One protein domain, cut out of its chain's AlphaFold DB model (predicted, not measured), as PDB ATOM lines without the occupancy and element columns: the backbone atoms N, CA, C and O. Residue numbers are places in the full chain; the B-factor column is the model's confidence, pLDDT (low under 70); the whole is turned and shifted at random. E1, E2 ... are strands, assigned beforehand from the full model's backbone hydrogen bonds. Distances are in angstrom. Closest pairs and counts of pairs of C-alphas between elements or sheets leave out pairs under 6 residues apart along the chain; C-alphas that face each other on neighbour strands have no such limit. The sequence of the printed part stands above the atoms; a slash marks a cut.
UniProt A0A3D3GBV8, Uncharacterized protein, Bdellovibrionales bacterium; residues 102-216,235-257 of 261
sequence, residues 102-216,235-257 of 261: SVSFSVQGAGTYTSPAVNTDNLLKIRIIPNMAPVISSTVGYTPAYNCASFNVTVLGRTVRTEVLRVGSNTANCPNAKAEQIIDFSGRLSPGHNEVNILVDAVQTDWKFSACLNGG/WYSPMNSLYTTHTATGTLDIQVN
ATOM      1  N   SER A 102     -18.553  -4.284  31.481       95.44
ATOM      2  CA  SER A 102     -18.070  -3.070  32.138       95.44
ATOM      3  C   SER A 102     -18.235  -3.173  33.653       95.44
ATOM      4  O   SER A 102     -19.343  -3.402  34.152       95.44
ATOM      5  N   VAL A 103     -17.139  -3.017  34.397       95.38
ATOM      6  CA  VAL A 103     -17.135  -3.056  35.865       95.38
ATOM      7  C   VAL A 103     -16.414  -1.846  36.444       95.38
ATOM      8  O   VAL A 103     -15.282  -1.533  36.080       95.38
ATOM      9  N   SER A 104     -17.066  -1.166  37.383       95.31
ATOM     10  CA  SER A 104     -16.450  -0.073  38.132       95.31
ATOM     11  C   SER A 104     -15.597  -0.618  39.273       95.31
ATOM     12  O   SER A 104     -16.009  -1.542  39.981       95.31
ATOM     13  N   PHE A 105     -14.441  -0.002  39.499       93.31
ATOM     14  CA  PHE A 105     -13.556  -0.328  40.610       93.31
ATOM     15  C   PHE A 105     -13.256   0.888  41.484       93.31
ATOM     16  O   PHE A 105     -13.327   2.044  41.059       93.31
ATOM     17  N   SER A 106     -12.897   0.593  42.731       90.75
ATOM     18  CA  SER A 106     -12.464   1.553  43.738       90.75
ATOM     19  C   SER A 106     -11.384   0.890  44.586       90.75
ATOM     20  O   SER A 106     -11.623  -0.160  45.183       90.75
ATOM     21  N   VAL A 107     -10.195   1.481  44.605       86.94
ATOM     22  CA  VAL A 107      -9.019   0.992  45.323       86.94
ATOM     23  C   VAL A 107      -8.576   2.079  46.287       86.94
ATOM     24  O   VAL A 107      -8.148   3.152  45.865       86.94
ATOM     25  N   GLN A 108      -8.697   1.814  47.584       80.50
ATOM     26  CA  GLN A 108      -8.222   2.714  48.629       80.50
ATOM     27  C   GLN A 108      -6.860   2.249  49.138       80.50
ATOM     28  O   GLN A 108      -6.694   1.082  49.502       80.50
ATOM     29  N   GLY A 109      -5.902   3.166  49.239       71.56
ATOM     30  CA  GLY A 109      -4.630   2.847  49.867       71.56
ATOM     31  C   GLY A 109      -3.768   1.889  49.043       71.56
ATOM     32  O   GLY A 109      -3.765   1.903  47.816       71.56
ATOM     33  N   ALA A 110      -3.067   1.002  49.752       74.19
ATOM     34  CA  ALA A 110      -2.377  -0.153  49.172       74.19
ATOM     35  C   ALA A 110      -3.315  -1.364  48.962       74.19
ATOM     36  O   ALA A 110      -2.866  -2.505  49.007       74.19
ATOM     37  N   GLY A 111      -4.624  -1.124  48.832       84.38
ATOM     38  CA  GLY A 111      -5.606  -2.174  48.595       84.38
ATOM     39  C   GLY A 111      -5.554  -2.729  47.172       84.38
ATOM     40  O   GLY A 111      -4.952  -2.142  46.274       84.38
ATOM     41  N   THR A 112      -6.272  -3.832  46.981       92.38
ATOM     42  CA  THR A 112      -6.476  -4.489  45.688       92.38
ATOM     43  C   THR A 112      -7.973  -4.610  45.444       92.38
ATOM     44  O   THR A 112      -8.710  -5.080  46.314       92.38
ATOM     45  N   TYR A 113      -8.433  -4.197  44.267       94.88
ATOM     46  CA  TYR A 113      -9.781  -4.509  43.800       94.88
ATOM     47  C   TYR A 113      -9.780  -5.861  43.091       94.88
ATOM     48  O   TYR A 113      -8.894  -6.123  42.282       94.88
ATOM     49  N   THR A 114     -10.806  -6.674  43.338       96.75
ATOM     50  CA  THR A 114     -11.041  -7.947  42.648       96.75
ATOM     51  C   THR A 114     -12.348  -7.858  41.874       96.75
ATOM     52  O   THR A 114     -13.402  -7.629  42.470       96.75
ATOM     53  N   SER A 115     -12.294  -8.048  40.556       95.81
ATOM     54  CA  SER A 115     -13.492  -8.080  39.719       95.81
ATOM     55  C   SER A 115     -14.355  -9.313  40.019       95.81
ATOM     56  O   SER A 115     -13.829 -10.351  40.446       95.81
ATOM     57  N   PRO A 116     -15.662  -9.265  39.696       93.88
ATOM     58  CA  PRO A 116     -16.428 -10.482  39.454       93.88
ATOM     59  C   PRO A 116     -15.689 -11.392  38.463       93.88
ATOM     60  O   PRO A 116     -14.978 -10.901  37.579       93.88
ATOM     61  N   ALA A 117     -15.842 -12.704  38.626       93.31
ATOM     62  CA  ALA A 117     -15.284 -13.661  37.681       93.31
ATOM     63  C   ALA A 117     -15.952 -13.486  36.310       93.31
ATOM     64  O   ALA A 117     -17.176 -13.365  36.217       93.31
ATOM     65  N   VAL A 118     -15.144 -13.471  35.251       91.25
ATOM     66  CA  VAL A 118     -15.620 -13.471  33.865       91.25
ATOM     67  C   VAL A 118     -15.294 -14.803  33.212       91.25
ATOM     68  O   VAL A 118     -14.207 -15.340  33.416       91.25
ATOM     69  N   ASN A 119     -16.240 -15.325  32.430       89.94
ATOM     70  CA  ASN A 119     -16.031 -16.550  31.675       89.94
ATOM     71  C   ASN A 119     -15.379 -16.247  30.328       89.94
ATOM     72  O   ASN A 119     -15.941 -15.490  29.535       89.94
ATOM     73  N   THR A 120     -14.204 -16.820  30.070       88.81
ATOM     74  CA  THR A 120     -13.517 -16.643  28.788       88.81
ATOM     75  C   THR A 120     -12.571 -17.786  28.450       88.81
ATOM     76  O   THR A 120     -11.874 -18.286  29.325       88.81
ATOM     77  N   ASP A 121     -12.513 -18.144  27.167       81.56
ATOM     78  CA  ASP A 121     -11.767 -19.303  26.677       81.56
ATOM     79  C   ASP A 121     -10.408 -18.892  26.087       81.56
ATOM     80  O   ASP A 121      -9.354 -19.299  26.575       81.56
ATOM     81  N   ASN A 122     -10.407 -18.029  25.064       85.06
ATOM     82  CA  ASN A 122      -9.187 -17.672  24.327       85.06
ATOM     83  C   ASN A 122      -9.010 -16.168  24.057       85.06
ATOM     84  O   ASN A 122      -8.006 -15.780  23.455       85.06
ATOM     85  N   LEU A 123      -9.940 -15.318  24.503       90.00
ATOM     86  CA  LEU A 123      -9.866 -13.870  24.317       90.00
ATOM     87  C   LEU A 123     -10.036 -13.149  25.652       90.00
ATOM     88  O   LEU A 123     -11.085 -13.236  26.280       90.00
ATOM     89  N   LEU A 124      -9.031 -12.386  26.071       93.69
ATOM     90  CA  LEU A 124      -9.177 -11.490  27.214       93.69
ATOM     91  C   LEU A 124      -8.405 -10.208  26.967       93.69
ATOM     92  O   LEU A 124      -7.179 -10.171  27.084       93.69
ATOM     93  N   LYS A 125      -9.143  -9.149  26.647       96.25
ATOM     94  CA  LYS A 125      -8.603  -7.793  26.563       96.25
ATOM     95  C   LYS A 125      -9.293  -6.925  27.592       96.25
ATOM     96  O   LYS A 125     -10.490  -7.050  27.813       96.25
ATOM     97  N   ILE A 126      -8.529  -6.056  28.232       97.19
ATOM     98  CA  ILE A 126      -9.025  -5.203  29.307       97.19
ATOM     99  C   ILE A 126      -8.684  -3.770  28.936       97.19
ATOM    100  O   ILE A 126      -7.504  -3.420  28.872       97.19
ATOM    101  N   ARG A 127      -9.704  -2.947  28.690       98.00
ATOM    102  CA  ARG A 127      -9.556  -1.492  28.641       98.00
ATOM    103  C   ARG A 127      -9.734  -0.964  30.057       98.00
ATOM    104  O   ARG A 127     -10.779  -1.164  30.667       98.00
ATOM    105  N   ILE A 128      -8.717  -0.291  30.577       97.19
ATOM    106  CA  ILE A 128      -8.788   0.401  31.863       97.19
ATOM    107  C   ILE A 128      -8.956   1.902  31.636       97.19
ATOM    108  O   ILE A 128      -8.187   2.515  30.889       97.19
ATOM    109  N   ILE A 129      -9.964   2.479  32.291       95.62
ATOM    110  CA  ILE A 129     -10.329   3.895  32.203       95.62
ATOM    111  C   ILE A 129     -10.353   4.468  33.628       95.62
ATOM    112  O   ILE A 129     -11.226   4.098  34.415       95.62
ATOM    113  N   PRO A 130      -9.409   5.339  34.021       91.94
ATOM    114  CA  PRO A 130      -9.454   5.986  35.325       91.94
ATOM    115  C   PRO A 130     -10.603   6.999  35.419       91.94
ATOM    116  O   PRO A 130     -10.804   7.831  34.533       91.94
ATOM    117  N   ASN A 131     -11.304   6.985  36.550       89.50
ATOM    118  CA  ASN A 131     -12.403   7.895  36.862       89.50
ATOM    119  C   ASN A 131     -12.016   8.857  37.986       89.50
ATOM    120  O   ASN A 131     -11.063   8.632  38.730       89.50
ATOM    121  N   MET A 132     -12.759   9.954  38.129       80.69
ATOM    122  CA  MET A 132     -12.553  10.860  39.259       80.69
ATOM    123  C   MET A 132     -12.907  10.162  40.578       80.69
ATOM    124  O   MET A 132     -13.897   9.431  40.664       80.69
ATOM    125  N   ALA A 133     -12.111  10.415  41.619       74.31
ATOM    126  CA  ALA A 133     -12.450   9.981  42.970       74.31
ATOM    127  C   ALA A 133     -13.747  10.661  43.447       74.31
ATOM    128  O   ALA A 133     -13.984  11.830  43.119       74.31
ATOM    129  N   PRO A 134     -14.580   9.973  44.247       66.12
ATOM    130  CA  PRO A 134     -15.725  10.603  44.887       66.12
ATOM    131  C   PRO A 134     -15.270  11.711  45.848       66.12
ATOM    132  O   PRO A 134     -14.252  11.598  46.533       66.12
ATOM    133  N   VAL A 135     -16.054  12.789  45.920       62.06
ATOM    134  CA  VAL A 135     -15.818  13.904  46.847       62.06
ATOM    135  C   VAL A 135     -16.010  13.414  48.284       62.06
ATOM    136  O   VAL A 135     -17.112  13.036  48.665       62.06
ATOM    137  N   ILE A 136     -14.944  13.433  49.091       55.09
ATOM    138  CA  ILE A 136     -14.958  12.893  50.464       55.09
ATOM    139  C   ILE A 136     -15.685  13.839  51.445       55.09
ATOM    140  O   ILE A 136     -16.242  13.388  52.442       55.09
ATOM    141  N   SER A 137     -15.745  15.150  51.170       49.12
ATOM    142  CA  SER A 137     -16.555  16.100  51.949       49.12
ATOM    143  C   SER A 137     -16.846  17.384  51.167       49.12
ATOM    144  O   SER A 137     -15.929  18.098  50.763       49.12
ATOM    145  N   SER A 138     -18.128  17.727  51.008       51.41
ATOM    146  CA  SER A 138     -18.565  19.025  50.468       51.41
ATOM    147  C   SER A 138     -18.469  20.166  51.491       51.41
ATOM    148  O   SER A 138     -18.514  21.333  51.115       51.41
ATOM    149  N   THR A 139     -18.317  19.847  52.781       46.28
ATOM    150  CA  THR A 139     -18.390  20.812  53.893       46.28
ATOM    151  C   THR A 139     -17.055  21.509  54.169       46.28
ATOM    152  O   THR A 139     -17.046  22.609  54.712       46.28
ATOM    153  N   VAL A 140     -15.929  20.903  53.773       48.91
ATOM    154  CA  VAL A 140     -14.568  21.448  53.992       48.91
ATOM    155  C   VAL A 140     -13.856  21.772  52.666       48.91
ATOM    156  O   VAL A 140     -12.666  22.065  52.637       48.91
ATOM    157  N   GLY A 141     -14.573  21.746  51.535       42.16
ATOM    158  CA  GLY A 141     -14.033  22.149  50.227       42.16
ATOM    159  C   GLY A 141     -12.896  21.265  49.696       42.16
ATOM    160  O   GLY A 141     -12.194  21.667  48.770       42.16
ATOM    161  N   TYR A 142     -12.701  20.068  50.259       43.81
ATOM    162  CA  TYR A 142     -11.650  19.147  49.842       43.81
ATOM    163  C   TYR A 142     -12.239  18.017  49.001       43.81
ATOM    164  O   TYR A 142     -12.820  17.059  49.510       43.81
ATOM    165  N   THR A 143     -12.056  18.128  47.687       50.28
ATOM    166  CA  THR A 143     -12.089  16.964  46.804       50.28
ATOM    167  C   THR A 143     -10.639  16.600  46.543       50.28
ATOM    168  O   THR A 143      -9.975  17.340  45.809       50.28
ATOM    169  N   PRO A 144     -10.104  15.516  47.127       51.72
ATOM    170  CA  PRO A 144      -8.893  14.968  46.569       51.72
ATOM    171  C   PRO A 144      -9.299  14.546  45.152       51.72
ATOM    172  O   PRO A 144     -10.189  13.721  44.960       51.72
ATOM    173  N   ALA A 145      -8.760  15.227  44.153       62.72
ATOM    174  CA  ALA A 145      -8.915  14.867  42.758       62.72
ATOM    175  C   ALA A 145      -7.511  14.569  42.256       62.72
ATOM    176  O   ALA A 145      -6.619  15.422  42.344       62.72
ATOM    177  N   TYR A 146      -7.318  13.342  41.791       72.38
ATOM    178  CA  TYR A 146      -6.138  12.977  41.036       72.38
ATOM    179  C   TYR A 146      -6.425  13.165  39.553       72.38
ATOM    180  O   TYR A 146      -7.575  13.073  39.117       72.38
ATOM    181  N   ASN A 147      -5.391  13.499  38.789       78.62
ATOM    182  CA  ASN A 147      -5.519  13.808  37.364       78.62
ATOM    183  C   ASN A 147      -4.817  12.763  36.505       78.62
ATOM    184  O   ASN A 147      -5.150  12.616  35.335       78.62
ATOM    185  N   CYS A 148      -3.873  12.043  37.095       81.56
ATOM    186  CA  CYS A 148      -2.995  11.042  36.542       81.56
ATOM    187  C   CYS A 148      -3.038   9.818  37.459       81.56
ATOM    188  O   CYS A 148      -2.854   9.935  38.674       81.56
ATOM    189  N   ALA A 149      -3.196   8.631  36.888       85.94
ATOM    190  CA  ALA A 149      -3.053   7.382  37.617       85.94
ATOM    191  C   ALA A 149      -2.304   6.332  36.808       85.94
ATOM    192  O   ALA A 149      -2.368   6.312  35.584       85.94
ATOM    193  N   SER A 150      -1.614   5.433  37.501       89.88
ATOM    194  CA  SER A 150      -1.158   4.171  36.923       89.88
ATOM    195  C   SER A 150      -1.605   3.016  37.802       89.88
ATOM    196  O   SER A 150      -1.675   3.151  39.030       89.88
ATOM    197  N   PHE A 151      -1.891   1.890  37.165       92.06
ATOM    198  CA  PHE A 151      -2.450   0.712  37.804       92.06
ATOM    199  C   PHE A 151      -1.614  -0.518  37.481       92.06
ATOM    200  O   PHE A 151      -1.001  -0.608  36.415       92.06
ATOM    201  N   ASN A 152      -1.624  -1.481  38.391       95.06
ATOM    202  CA  ASN A 152      -1.248  -2.851  38.092       95.06
ATOM    203  C   ASN A 152      -2.533  -3.619  37.817       95.06
ATOM    204  O   ASN A 152      -3.424  -3.648  38.662       95.06
ATOM    205  N   VAL A 153      -2.617  -4.239  36.645       96.75
ATOM    206  CA  VAL A 153      -3.707  -5.146  36.289       96.75
ATOM    207  C   VAL A 153      -3.141  -6.556  36.300       96.75
ATOM    208  O   VAL A 153      -2.232  -6.867  35.526       96.75
ATOM    209  N   THR A 154      -3.645  -7.394  37.201       96.38
ATOM    210  CA  THR A 154      -3.182  -8.771  37.369       96.38
ATOM    211  C   THR A 154      -4.268  -9.755  36.981       96.38
ATOM    212  O   THR A 154      -5.390  -9.690  37.474       96.38
ATOM    213  N   VAL A 155      -3.910 -10.699  36.117       94.12
ATOM    214  CA  VAL A 155      -4.784 -11.767  35.634       94.12
ATOM    215  C   VAL A 155      -3.990 -13.066  35.627       94.12
ATOM    216  O   VAL A 155      -2.876 -13.097  35.102       94.12
ATOM    217  N   LEU A 156      -4.535 -14.134  36.218       90.31
ATOM    218  CA  LEU A 156      -3.901 -15.465  36.254       90.31
ATOM    219  C   LEU A 156      -2.422 -15.419  36.709       90.31
ATOM    220  O   LEU A 156      -1.540 -16.045  36.120       90.31
ATOM    221  N   GLY A 157      -2.129 -14.608  37.732       89.38
ATOM    222  CA  GLY A 157      -0.777 -14.437  38.285       89.38
ATOM    223  C   GLY A 157       0.192 -13.623  37.414       89.38
ATOM    224  O   GLY A 157       1.383 -13.554  37.722       89.38
ATOM    225  N   ARG A 158      -0.282 -13.003  36.326       91.12
ATOM    226  CA  ARG A 158       0.507 -12.099  35.481       91.12
ATOM    227  C   ARG A 158       0.052 -10.668  35.665       91.12
ATOM    228  O   ARG A 158      -1.106 -10.354  35.422       91.12
ATOM    229  N   THR A 159       0.991  -9.809  36.032       95.38
ATOM    230  CA  THR A 159       0.752  -8.384  36.242       95.38
ATOM    231  C   THR A 159       1.274  -7.579  35.063       95.38
ATOM    232  O   THR A 159       2.429  -7.736  34.659       95.38
ATOM    233  N   VAL A 160       0.437  -6.688  34.541       95.94
ATOM    234  CA  VAL A 160       0.830  -5.642  33.597       95.94
ATOM    235  C   VAL A 160       0.605  -4.297  34.269       95.94
ATOM    236  O   VAL A 160      -0.492  -4.001  34.739       95.94
ATOM    237  N   ARG A 161       1.654  -3.477  34.307       94.25
ATOM    238  CA  ARG A 161       1.561  -2.092  34.762       94.25
ATOM    239  C   ARG A 161       1.137  -1.203  33.596       94.25
ATOM    240  O   ARG A 161       1.725  -1.288  32.518       94.25
ATOM    241  N   THR A 162       0.146  -0.348  33.815       94.56
ATOM    242  CA  THR A 162      -0.266   0.651  32.825       94.56
ATOM    243  C   THR A 162       0.789   1.748  32.678       94.56
ATOM    244  O   THR A 162       1.572   2.025  33.593       94.56
ATOM    245  N   GLU A 163       0.754   2.445  31.548       91.75
ATOM    246  CA  GLU A 163       1.307   3.791  31.444       91.75
ATOM    247  C   GLU A 163       0.585   4.735  32.427       91.75
ATOM    248  O   GLU A 163      -0.401   4.374  33.082       91.75
ATOM    249  N   VAL A 164       1.078   5.967  32.543       88.69
ATOM    250  CA  VAL A 164       0.336   7.015  33.248       88.69
ATOM    251  C   VAL A 164      -0.885   7.388  32.408       88.69
ATOM    252  O   VAL A 164      -0.753   7.822  31.263       88.69
ATOM    253  N   LEU A 165      -2.066   7.226  32.995       91.00
ATOM    254  CA  LEU A 165      -3.361   7.509  32.395       91.00
ATOM    255  C   LEU A 165      -3.944   8.797  32.964       91.00
ATOM    256  O   LEU A 165      -3.810   9.069  34.155       91.00
ATOM    257  N   ARG A 166      -4.615   9.575  32.120       89.50
ATOM    258  CA  ARG A 166      -5.298  10.811  32.494       89.50
ATOM    259  C   ARG A 166      -6.720  10.527  32.966       89.50
ATOM    260  O   ARG A 166      -7.490   9.881  32.267       89.50
ATOM    261  N   VAL A 167      -7.084  11.120  34.094       86.69
ATOM    262  CA  VAL A 167      -8.430  11.154  34.661       86.69
ATOM    263  C   VAL A 167      -9.222  12.292  34.019       86.69
ATOM    264  O   VAL A 167      -8.861  13.469  34.128       86.69
ATOM    265  N   GLY A 168     -10.319  11.948  33.348       81.25
ATOM    266  CA  GLY A 168     -11.179  12.924  32.679       81.25
ATOM    267  C   GLY A 168     -10.446  13.757  31.615       81.25
ATOM    268  O   GLY A 168      -9.615  13.266  30.842       81.25
ATOM    269  N   SER A 169     -10.766  15.050  31.549       73.44
ATOM    270  CA  SER A 169     -10.252  15.979  30.531       73.44
ATOM    271  C   SER A 169      -9.018  16.785  30.966       73.44
ATOM    272  O   SER A 169      -8.576  17.656  30.219       73.44
ATOM    273  N   ASN A 170      -8.432  16.518  32.143       67.25
ATOM    274  CA  ASN A 170      -7.367  17.364  32.696       67.25
ATOM    275  C   ASN A 170      -5.983  17.082  32.077       67.25
ATOM    276  O   ASN A 170      -5.182  16.306  32.598       67.25
ATOM    277  N   THR A 171      -5.702  17.715  30.941       68.25
ATOM    278  CA  THR A 171      -4.438  17.580  30.196       68.25
ATOM    279  C   THR A 171      -3.268  18.345  30.807       68.25
ATOM    280  O   THR A 171      -2.124  18.041  30.481       68.25
ATOM    281  N   ALA A 172      -3.526  19.325  31.677       69.12
ATOM    282  CA  ALA A 172      -2.490  20.215  32.202       69.12
ATOM    283  C   ALA A 172      -1.513  19.489  33.138       69.12
ATOM    284  O   ALA A 172      -0.319  19.772  33.124       69.12
ATOM    285  N   ASN A 173      -2.020  18.536  33.923       69.56
ATOM    286  CA  ASN A 173      -1.233  17.827  34.935       69.56
ATOM    287  C   ASN A 173      -0.599  16.534  34.399       69.56
ATOM    288  O   ASN A 173       0.436  16.104  34.900       69.56
ATOM    289  N   CYS A 174      -1.181  15.952  33.346       76.25
ATOM    290  CA  CYS A 174      -0.694  14.737  32.688       76.25
ATOM    291  C   CYS A 174      -0.556  15.004  31.182       76.25
ATOM    292  O   CYS A 174      -1.334  14.472  30.376       76.25
ATOM    293  N   PRO A 175       0.383  15.878  30.778       74.06
ATOM    294  CA  PRO A 175       0.560  16.193  29.372       74.06
ATOM    295  C   PRO A 175       0.913  14.909  28.619       74.06
ATOM    296  O   PRO A 175       1.808  14.167  29.019       74.06
ATOM    297  N   ASN A 176       0.190  14.638  27.532       82.38
ATOM    298  CA  ASN A 176       0.344  13.450  26.678       82.38
ATOM    299  C   ASN A 176      -0.071  12.100  27.297       82.38
ATOM    300  O   ASN A 176       0.051  11.076  26.626       82.38
ATOM    301  N   ALA A 177      -0.600  12.070  28.525       87.75
ATOM    302  CA  ALA A 177      -1.156  10.844  29.094       87.75
ATOM    303  C   ALA A 177      -2.444  10.440  28.358       87.75
ATOM    304  O   ALA A 177      -3.321  11.276  28.092       87.75
ATOM    305  N   LYS A 178      -2.561   9.147  28.037       92.62
ATOM    306  CA  LYS A 178      -3.757   8.570  27.409       92.62
ATOM    307  C   LYS A 178      -4.912   8.560  28.408       92.62
ATOM    308  O   LYS A 178      -4.687   8.414  29.601       92.62
ATOM    309  N   ALA A 179      -6.147   8.704  27.936       92.75
ATOM    310  CA  ALA A 179      -7.326   8.601  28.803       92.75
ATOM    311  C   ALA A 179      -7.662   7.146  29.175       92.75
ATOM    312  O   ALA A 179      -8.424   6.909  30.099       92.75
ATOM    313  N   GLU A 180      -7.094   6.182  28.454       95.56
ATOM    314  CA  GLU A 180      -7.342   4.758  28.626       95.56
ATOM    315  C   GLU A 180      -6.152   3.945  28.114       95.56
ATOM    316  O   GLU A 180      -5.320   4.442  27.343       95.56
ATOM    317  N   GLN A 181      -6.088   2.679  28.510       97.00
ATOM    318  CA  GLN A 181      -5.152   1.717  27.940       97.00
ATOM    319  C   GLN A 181      -5.812   0.353  27.797       97.00
ATOM    320  O   GLN A 181      -6.488  -0.112  28.709       97.00
ATOM    321  N   ILE A 182      -5.574  -0.299  26.659       97.56
ATOM    322  CA  ILE A 182      -5.983  -1.681  26.413       97.56
ATOM    323  C   ILE A 182      -4.798  -2.598  26.708       97.56
ATOM    324  O   ILE A 182      -3.686  -2.371  26.226       97.56
ATOM    325  N   ILE A 183      -5.047  -3.637  27.498       96.94
ATOM    326  CA  ILE A 183      -4.085  -4.676  27.854       96.94
ATOM    327  C   ILE A 183      -4.604  -6.006  27.314       96.94
ATOM    328  O   ILE A 183      -5.759  -6.358  27.546       96.94
ATOM    329  N   ASP A 184      -3.753  -6.743  26.604       96.00
ATOM    330  CA  ASP A 184      -4.101  -8.035  26.016       96.00
ATOM    331  C   ASP A 184      -3.517  -9.192  26.841       96.00
ATOM    332  O   ASP A 184      -2.298  -9.372  26.924       96.00
ATOM    333  N   PHE A 185      -4.403  -9.979  27.452       94.44
ATOM    334  CA  PHE A 185      -4.088 -11.201  28.191       94.44
ATOM    335  C   PHE A 185      -4.426 -12.474  27.398       94.44
ATOM    336  O   PHE A 185      -4.195 -13.574  27.897       94.44
ATOM    337  N   SER A 186      -4.909 -12.364  26.156       92.12
ATOM    338  CA  SER A 186      -5.389 -13.500  25.350       92.12
ATOM    339  C   SER A 186      -4.304 -14.550  25.125       92.12
ATOM    340  O   SER A 186      -4.542 -15.738  25.291       92.12
ATOM    341  N   GLY A 187      -3.061 -14.119  24.874       87.50
ATOM    342  CA  GLY A 187      -1.908 -15.021  24.734       87.50
ATOM    343  C   GLY A 187      -1.495 -15.750  26.023       87.50
ATOM    344  O   GLY A 187      -0.496 -16.468  26.031       87.50
ATOM    345  N   ARG A 188      -2.202 -15.522  27.135       80.75
ATOM    346  CA  ARG A 188      -1.989 -16.182  28.431       80.75
ATOM    347  C   ARG A 188      -3.111 -17.145  28.789       80.75
ATOM    348  O   ARG A 188      -2.955 -17.900  29.745       80.75
ATOM    349  N   LEU A 189      -4.207 -17.127  28.038       83.81
ATOM    350  CA  LEU A 189      -5.284 -18.081  28.204       83.81
ATOM    351  C   LEU A 189      -4.896 -19.400  27.537       83.81
ATOM    352  O   LEU A 189      -4.336 -19.428  26.442       83.81
ATOM    353  N   SER A 190      -5.176 -20.496  28.230       77.00
ATOM    354  CA  SER A 190      -5.182 -21.827  27.619       77.00
ATOM    355  C   SER A 190      -6.628 -22.197  27.302       77.00
ATOM    356  O   SER A 190      -7.491 -21.854  28.113       77.00
ATOM    357  N   PRO A 191      -6.899 -22.923  26.205       73.06
ATOM    358  CA  PRO A 191      -8.242 -23.419  25.927       73.06
ATOM    359  C   PRO A 191      -8.832 -24.143  27.148       73.06
ATOM    360  O   PRO A 191      -8.149 -24.963  27.770       73.06
ATOM    361  N   GLY A 192     -10.076 -23.829  27.498       70.38
ATOM    362  CA  GLY A 192     -10.789 -24.366  28.657       70.38
ATOM    363  C   GLY A 192     -10.653 -23.550  29.945       70.38
ATOM    364  O   GLY A 192     -11.039 -24.048  31.005       70.38
ATOM    365  N   HIS A 193     -10.122 -22.322  29.895       74.44
ATOM    366  CA  HIS A 193     -10.330 -21.395  31.009       74.44
ATOM    367  C   HIS A 193     -11.824 -21.068  31.099       74.44
ATOM    368  O   HIS A 193     -12.490 -20.843  30.096       74.44
ATOM    369  N   ASN A 194     -12.363 -21.114  32.315       77.06
ATOM    370  CA  ASN A 194     -13.737 -20.712  32.576       77.06
ATOM    371  C   ASN A 194     -13.656 -19.394  33.327       77.06
ATOM    372  O   ASN A 194     -13.590 -18.345  32.704       77.06
ATOM    373  N   GLU A 195     -13.512 -19.442  34.646       89.62
ATOM    374  CA  GLU A 195     -13.565 -18.249  35.480       89.62
ATOM    375  C   GLU A 195     -12.203 -17.571  35.633       89.62
ATOM    376  O   GLU A 195     -11.238 -18.150  36.138       89.62
ATOM    377  N   VAL A 196     -12.144 -16.304  35.225       91.06
ATOM    378  CA  VAL A 196     -10.977 -15.442  35.398       91.06
ATOM    379  C   VAL A 196     -11.367 -14.222  36.227       91.06
ATOM    380  O   VAL A 196     -12.283 -13.482  35.873       91.06
ATOM    381  N   ASN A 197     -10.650 -13.985  37.325       94.81
ATOM    382  CA  ASN A 197     -10.731 -12.736  38.082       94.81
ATOM    383  C   ASN A 197      -9.632 -11.775  37.635       94.81
ATOM    384  O   ASN A 197      -8.497 -12.176  37.357       94.81
ATOM    385  N   ILE A 198      -9.970 -10.490  37.625       96.12
ATOM    386  CA  ILE A 198      -9.046  -9.401  37.338       96.12
ATOM    387  C   ILE A 198      -8.785  -8.672  38.649       96.12
ATOM    388  O   ILE A 198      -9.720  -8.235  39.323       96.12
ATOM    389  N   LEU A 199      -7.512  -8.545  39.006       97.06
ATOM    390  CA  LEU A 199      -7.080  -7.764  40.154       97.06
ATOM    391  C   LEU A 199      -6.543  -6.417  39.683       97.06
ATOM    392  O   LEU A 199      -5.810  -6.358  38.692       97.06
ATOM    393  N   VAL A 200      -6.887  -5.348  40.394       95.94
ATOM    394  CA  VAL A 200      -6.414  -3.993  40.105       95.94
ATOM    395  C   VAL A 200      -5.834  -3.365  41.361       95.94
ATOM    396  O   VAL A 200      -6.538  -3.219  42.361       95.94
ATOM    397  N   ASP A 201      -4.582  -2.926  41.272       91.94
ATOM    398  CA  ASP A 201      -3.916  -2.131  42.305       91.94
ATOM    399  C   ASP A 201      -3.616  -0.731  41.775       91.94
ATOM    400  O   ASP A 201      -3.206  -0.562  40.622       91.94
ATOM    401  N   ALA A 202      -3.754   0.282  42.627       85.31
ATOM    402  CA  ALA A 202      -3.281   1.626  42.319       85.31
ATOM    403  C   ALA A 202      -1.777   1.721  42.617       85.31
ATOM    404  O   ALA A 202      -1.344   1.485  43.743       85.31
ATOM    405  N   VAL A 203      -0.972   2.081  41.615       77.50
ATOM    406  CA  VAL A 203       0.497   2.143  41.748       77.50
ATOM    407  C   VAL A 203       0.974   3.566  41.992       77.50
ATOM    408  O   VAL A 203       1.897   3.799  42.767       77.50
ATOM    409  N   GLN A 204       0.370   4.528  41.299       65.56
ATOM    410  CA  GLN A 204       0.780   5.924  41.369       65.56
ATOM    411  C   GLN A 204      -0.408   6.819  41.054       65.56
ATOM    412  O   GLN A 204      -1.142   6.542  40.109       65.56
ATOM    413  N   THR A 205      -0.570   7.892  41.822       58.84
ATOM    414  CA  THR A 205      -1.604   8.915  41.629       58.84
ATOM    415  C   THR A 205      -1.003  10.287  41.944       58.84
ATOM    416  O   THR A 205      -0.322  10.440  42.962       58.84
ATOM    417  N   ASP A 206      -1.194  11.291  41.082       57.81
ATOM    418  CA  ASP A 206      -0.904  12.678  41.467       57.81
ATOM    419  C   ASP A 206      -2.083  13.187  42.298       57.81
ATOM    420  O   ASP A 206      -3.202  13.237  41.820       57.81
ATOM    421  N   TRP A 207      -1.891  13.579  43.552       51.56
ATOM    422  CA  TRP A 207      -2.961  14.288  44.257       51.56
ATOM    423  C   TRP A 207      -2.575  15.740  44.403       51.56
ATOM    424  O   TRP A 207      -1.503  16.082  44.914       51.56
ATOM    425  N   LYS A 208      -3.476  16.611  43.955       49.19
ATOM    426  CA  LYS A 208      -3.353  18.037  44.204       49.19
ATOM    427  C   LYS A 208      -3.761  18.305  45.650       49.19
ATOM    428  O   LYS A 208      -4.938  18.225  45.991       49.19
ATOM    429  N   PHE A 209      -2.800  18.687  46.485       44.00
ATOM    430  CA  PHE A 209      -3.094  19.227  47.806       44.00
ATOM    431  C   PHE A 209      -3.254  20.745  47.690       44.00
ATOM    432  O   PHE A 209      -2.280  21.488  47.602       44.00
ATOM    433  N   SER A 210      -4.492  21.240  47.653       39.41
ATOM    434  CA  SER A 210      -4.749  22.684  47.710       39.41
ATOM    435  C   SER A 210      -4.810  23.159  49.166       39.41
ATOM    436  O   SER A 210      -5.861  23.595  49.630       39.41
ATOM    437  N   ALA A 211      -3.702  23.093  49.909       40.44
ATOM    438  CA  ALA A 211      -3.613  23.783  51.200       40.44
ATOM    439  C   ALA A 211      -3.304  25.265  51.005       40.44
ATOM    440  O   ALA A 211      -2.198  25.735  51.245       40.44
ATOM    441  N   CYS A 212      -4.330  26.002  50.602       36.44
ATOM    442  CA  CYS A 212      -4.466  27.402  50.971       36.44
ATOM    443  C   CYS A 212      -5.816  27.555  51.671       36.44
ATOM    444  O   CYS A 212      -6.752  28.164  51.167       36.44
ATOM    445  N   LEU A 213      -5.922  26.918  52.840       38.31
ATOM    446  CA  LEU A 213      -6.989  27.202  53.784       38.31
ATOM    447  C   LEU A 213      -6.614  28.482  54.527       38.31
ATOM    448  O   LEU A 213      -5.706  28.496  55.358       38.31
ATOM    449  N   ASN A 214      -7.347  29.554  54.236       37.59
ATOM    450  CA  ASN A 214      -7.583  30.594  55.226       37.59
ATOM    451  C   ASN A 214      -8.198  29.914  56.460       37.59
ATOM    452  O   ASN A 214      -9.370  29.562  56.451       37.59
ATOM    453  N   GLY A 215      -7.374  29.695  57.488       36.81
ATOM    454  CA  GLY A 215      -7.792  29.334  58.840       36.81
ATOM    455  C   GLY A 215      -8.280  27.894  59.037       36.81
ATOM    456  O   GLY A 215      -9.463  27.615  58.905       36.81
ATOM    457  N   GLY A 216      -7.396  27.004  59.504       34.62
ATOM    458  CA  GLY A 216      -7.830  26.002  60.492       34.62
ATOM    459  C   GLY A 216      -7.407  24.547  60.311       34.62
ATOM    460  O   GLY A 216      -7.588  23.784  61.251       34.62
ATOM    461  N   TRP A 235       2.091  23.498  46.236       43.06
ATOM    462  CA  TRP A 235       2.461  22.184  46.758       43.06
ATOM    463  C   TRP A 235       1.771  21.086  45.947       43.06
ATOM    464  O   TRP A 235       0.711  20.570  46.295       43.06
ATOM    465  N   TYR A 236       2.392  20.745  44.817       45.12
ATOM    466  CA  TYR A 236       2.270  19.408  44.246       45.12
ATOM    467  C   TYR A 236       2.933  18.450  45.238       45.12
ATOM    468  O   TYR A 236       4.132  18.563  45.487       45.12
ATOM    469  N   SER A 237       2.175  17.533  45.837       44.38
ATOM    470  CA  SER A 237       2.796  16.459  46.611       44.38
ATOM    471  C   SER A 237       3.406  15.446  45.638       44.38
ATOM    472  O   SER A 237       2.760  15.103  44.642       44.38
ATOM    473  N   PRO A 238       4.636  14.959  45.886       43.94
ATOM    474  CA  PRO A 238       5.253  13.962  45.025       43.94
ATOM    475  C   PRO A 238       4.356  12.719  44.943       43.94
ATOM    476  O   PRO A 238       3.855  12.235  45.958       43.94
ATOM    477  N   MET A 239       4.165  12.209  43.721       45.78
ATOM    478  CA  MET A 239       3.190  11.169  43.340       45.78
ATOM    479  C   MET A 239       3.280   9.841  44.129       45.78
ATOM    480  O   MET A 239       2.422   8.977  43.980       45.78
ATOM    481  N   ASN A 240       4.302   9.664  44.970       43.41
ATOM    482  CA  ASN A 240       4.563   8.425  45.700       43.41
ATOM    483  C   ASN A 240       3.926   8.383  47.099       43.41
ATOM    484  O   ASN A 240       3.773   7.300  47.651       43.41
ATOM    485  N   SER A 241       3.547   9.521  47.691       41.31
ATOM    486  CA  SER A 241       3.156   9.569  49.116       41.31
ATOM    487  C   SER A 241       1.651   9.447  49.373       41.31
ATOM    488  O   SER A 241       1.233   9.361  50.523       41.31
ATOM    489  N   LEU A 242       0.827   9.518  48.325       50.81
ATOM    490  CA  LEU A 242      -0.601   9.827  48.461       50.81
ATOM    491  C   LEU A 242      -1.531   8.651  48.155       50.81
ATOM    492  O   LEU A 242      -2.653   8.637  48.655       50.81
ATOM    493  N   TYR A 243      -1.080   7.648  47.395       53.62
ATOM    494  CA  TYR A 243      -1.922   6.492  47.072       53.62
ATOM    495  C   TYR A 243      -2.323   5.701  48.325       53.62
ATOM    496  O   TYR A 243      -3.393   5.115  48.339       53.62
ATOM    497  N   THR A 244      -1.525   5.744  49.401       56.22
ATOM    498  CA  THR A 244      -1.764   5.018  50.661       56.22
ATOM    499  C   THR A 244      -2.956   5.528  51.471       56.22
ATOM    500  O   THR A 244      -3.470   4.790  52.309       56.22
ATOM    501  N   THR A 245      -3.424   6.754  51.230       60.03
ATOM    502  CA  THR A 245      -4.500   7.389  52.013       60.03
ATOM    503  C   THR A 245      -5.703   7.816  51.179       60.03
ATOM    504  O   THR A 245      -6.698   8.274  51.741       60.03
ATOM    505  N   HIS A 246      -5.647   7.641  49.858       68.69
ATOM    506  CA  HIS A 246      -6.685   8.099  48.944       68.69
ATOM    507  C   HIS A 246      -7.249   6.966  48.081       68.69
ATOM    508  O   HIS A 246      -6.662   5.890  47.970       68.69
ATOM    509  N   THR A 247      -8.412   7.221  47.481       78.56
ATOM    510  CA  THR A 247      -9.152   6.249  46.673       78.56
ATOM    511  C   THR A 247      -8.967   6.522  45.186       78.56
ATOM    512  O   THR A 247      -9.430   7.547  44.689       78.56
ATOM    513  N   ALA A 248      -8.344   5.595  44.461       84.12
ATOM    514  CA  ALA A 248      -8.351   5.584  43.003       84.12
ATOM    515  C   ALA A 248      -9.580   4.817  42.496       84.12
ATOM    516  O   ALA A 248      -9.922   3.758  43.019       84.12
ATOM    517  N   THR A 249     -10.246   5.338  41.479       89.31
ATOM    518  CA  THR A 249     -11.459   4.763  40.891       89.31
ATOM    519  C   THR A 249     -11.321   4.635  39.383       89.31
ATOM    520  O   THR A 249     -10.535   5.323  38.736       89.31
ATOM    521  N   GLY A 250     -12.112   3.761  38.785       92.62
ATOM    522  CA  GLY A 250     -12.113   3.613  37.339       92.62
ATOM    523  C   GLY A 250     -13.136   2.607  36.868       92.62
ATOM    524  O   GLY A 250     -13.953   2.120  37.650       92.62
ATOM    525  N   THR A 251     -13.064   2.320  35.579       96.38
ATOM    526  CA  THR A 251     -13.860   1.314  34.893       96.38
ATOM    527  C   THR A 251     -12.916   0.352  34.179       96.38
ATOM    528  O   THR A 251     -11.899   0.769  33.615       96.38
ATOM    529  N   LEU A 252     -13.239  -0.936  34.230       97.19
ATOM    530  CA  LEU A 252     -12.679  -1.952  33.352       97.19
ATOM    531  C   LEU A 252     -13.748  -2.313  32.329       97.19
ATOM    532  O   LEU A 252     -14.799  -2.815  32.721       97.19
ATOM    533  N   ASP A 253     -13.463  -2.108  31.049       96.94
ATOM    534  CA  ASP A 253     -14.232  -2.740  29.985       96.94
ATOM    535  C   ASP A 253     -13.490  -4.010  29.569       96.94
ATOM    536  O   ASP A 253     -12.320  -3.979  29.167       96.94
ATOM    537  N   ILE A 254     -14.160  -5.146  29.719       95.12
ATOM    538  CA  ILE A 254     -13.567  -6.467  29.559       95.12
ATOM    539  C   ILE A 254     -14.114  -7.087  28.278       95.12
ATOM    540  O   ILE A 254     -15.310  -7.370  28.164       95.12
ATOM    541  N   GLN A 255     -13.214  -7.327  27.330       94.38
ATOM    542  CA  GLN A 255     -13.486  -8.148  26.165       94.38
ATOM    543  C   GLN A 255     -13.242  -9.609  26.497       94.38
ATOM    544  O   GLN A 255     -12.118  -9.999  26.815       94.38
ATOM    545  N   VAL A 256     -14.281 -10.408  26.334       91.50
ATOM    546  CA  VAL A 256     -14.233 -11.869  26.293       91.50
ATOM    547  C   VAL A 256     -14.747 -12.379  24.950       91.50
ATOM    548  O   VAL A 256     -15.230 -11.605  24.114       91.50
ATOM    549  N   ASN A 257     -14.667 -13.690  24.737       88.50
ATOM    550  CA  ASN A 257     -15.276 -14.361  23.595       88.50
ATOM    551  C   ASN A 257     -16.711 -13.872  23.320       88.50
ATOM    552  O   ASN A 257     -17.583 -13.958  24.177       88.50
TER     553      ASN A 257
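This is residues 102 to 216 and 235 to 257 of the 261 residues of an uncharacterized protein of Bdellovibrionales bacterium (UniProt A0A3D3GBV8). This sandwich, with little regular structure, is a jelly roll, one long hairpin wound over two antiparallel sheets, E1 E8 E3 E6 facing E2 E7 E4 E5. Of 138 printed residues, 54 are in eight named strands, E1 to E8 along the chain: all strand. It is compact, radius of gyration of the C-alphas 16.5 A, a rod of 62 by 28 by 22 A.

In one sheet run residues 102 to 108 (E1), 247 to 255 (E8), 125 to 131 (E3) and 181 to 184 (E6); N 129 and O 251 are 2.9 A apart, within hydrogen-bond range. In the other run 112 to 114 (E2), 198 to 207 (E7), 146 to 155 (E4) and 158 to 161 (E5); N 154 and O 199 are 2.8 A apart. The closest C-alphas of E7 and E8, Ala 202 and Ala 248, are 6.5 A apart.

E1 begins at C-alpha 102 (-18.070, -3.070, 32.138); E8, 25.4 A long, ends at C-alpha 255 (-13.486, -8.148, 26.165).

Residues 217 to 234 are cut out, C-alphas 216 and 235 17.6 A apart. The link E5 to E6 is long. pLDDT is under 70 in 41 residues.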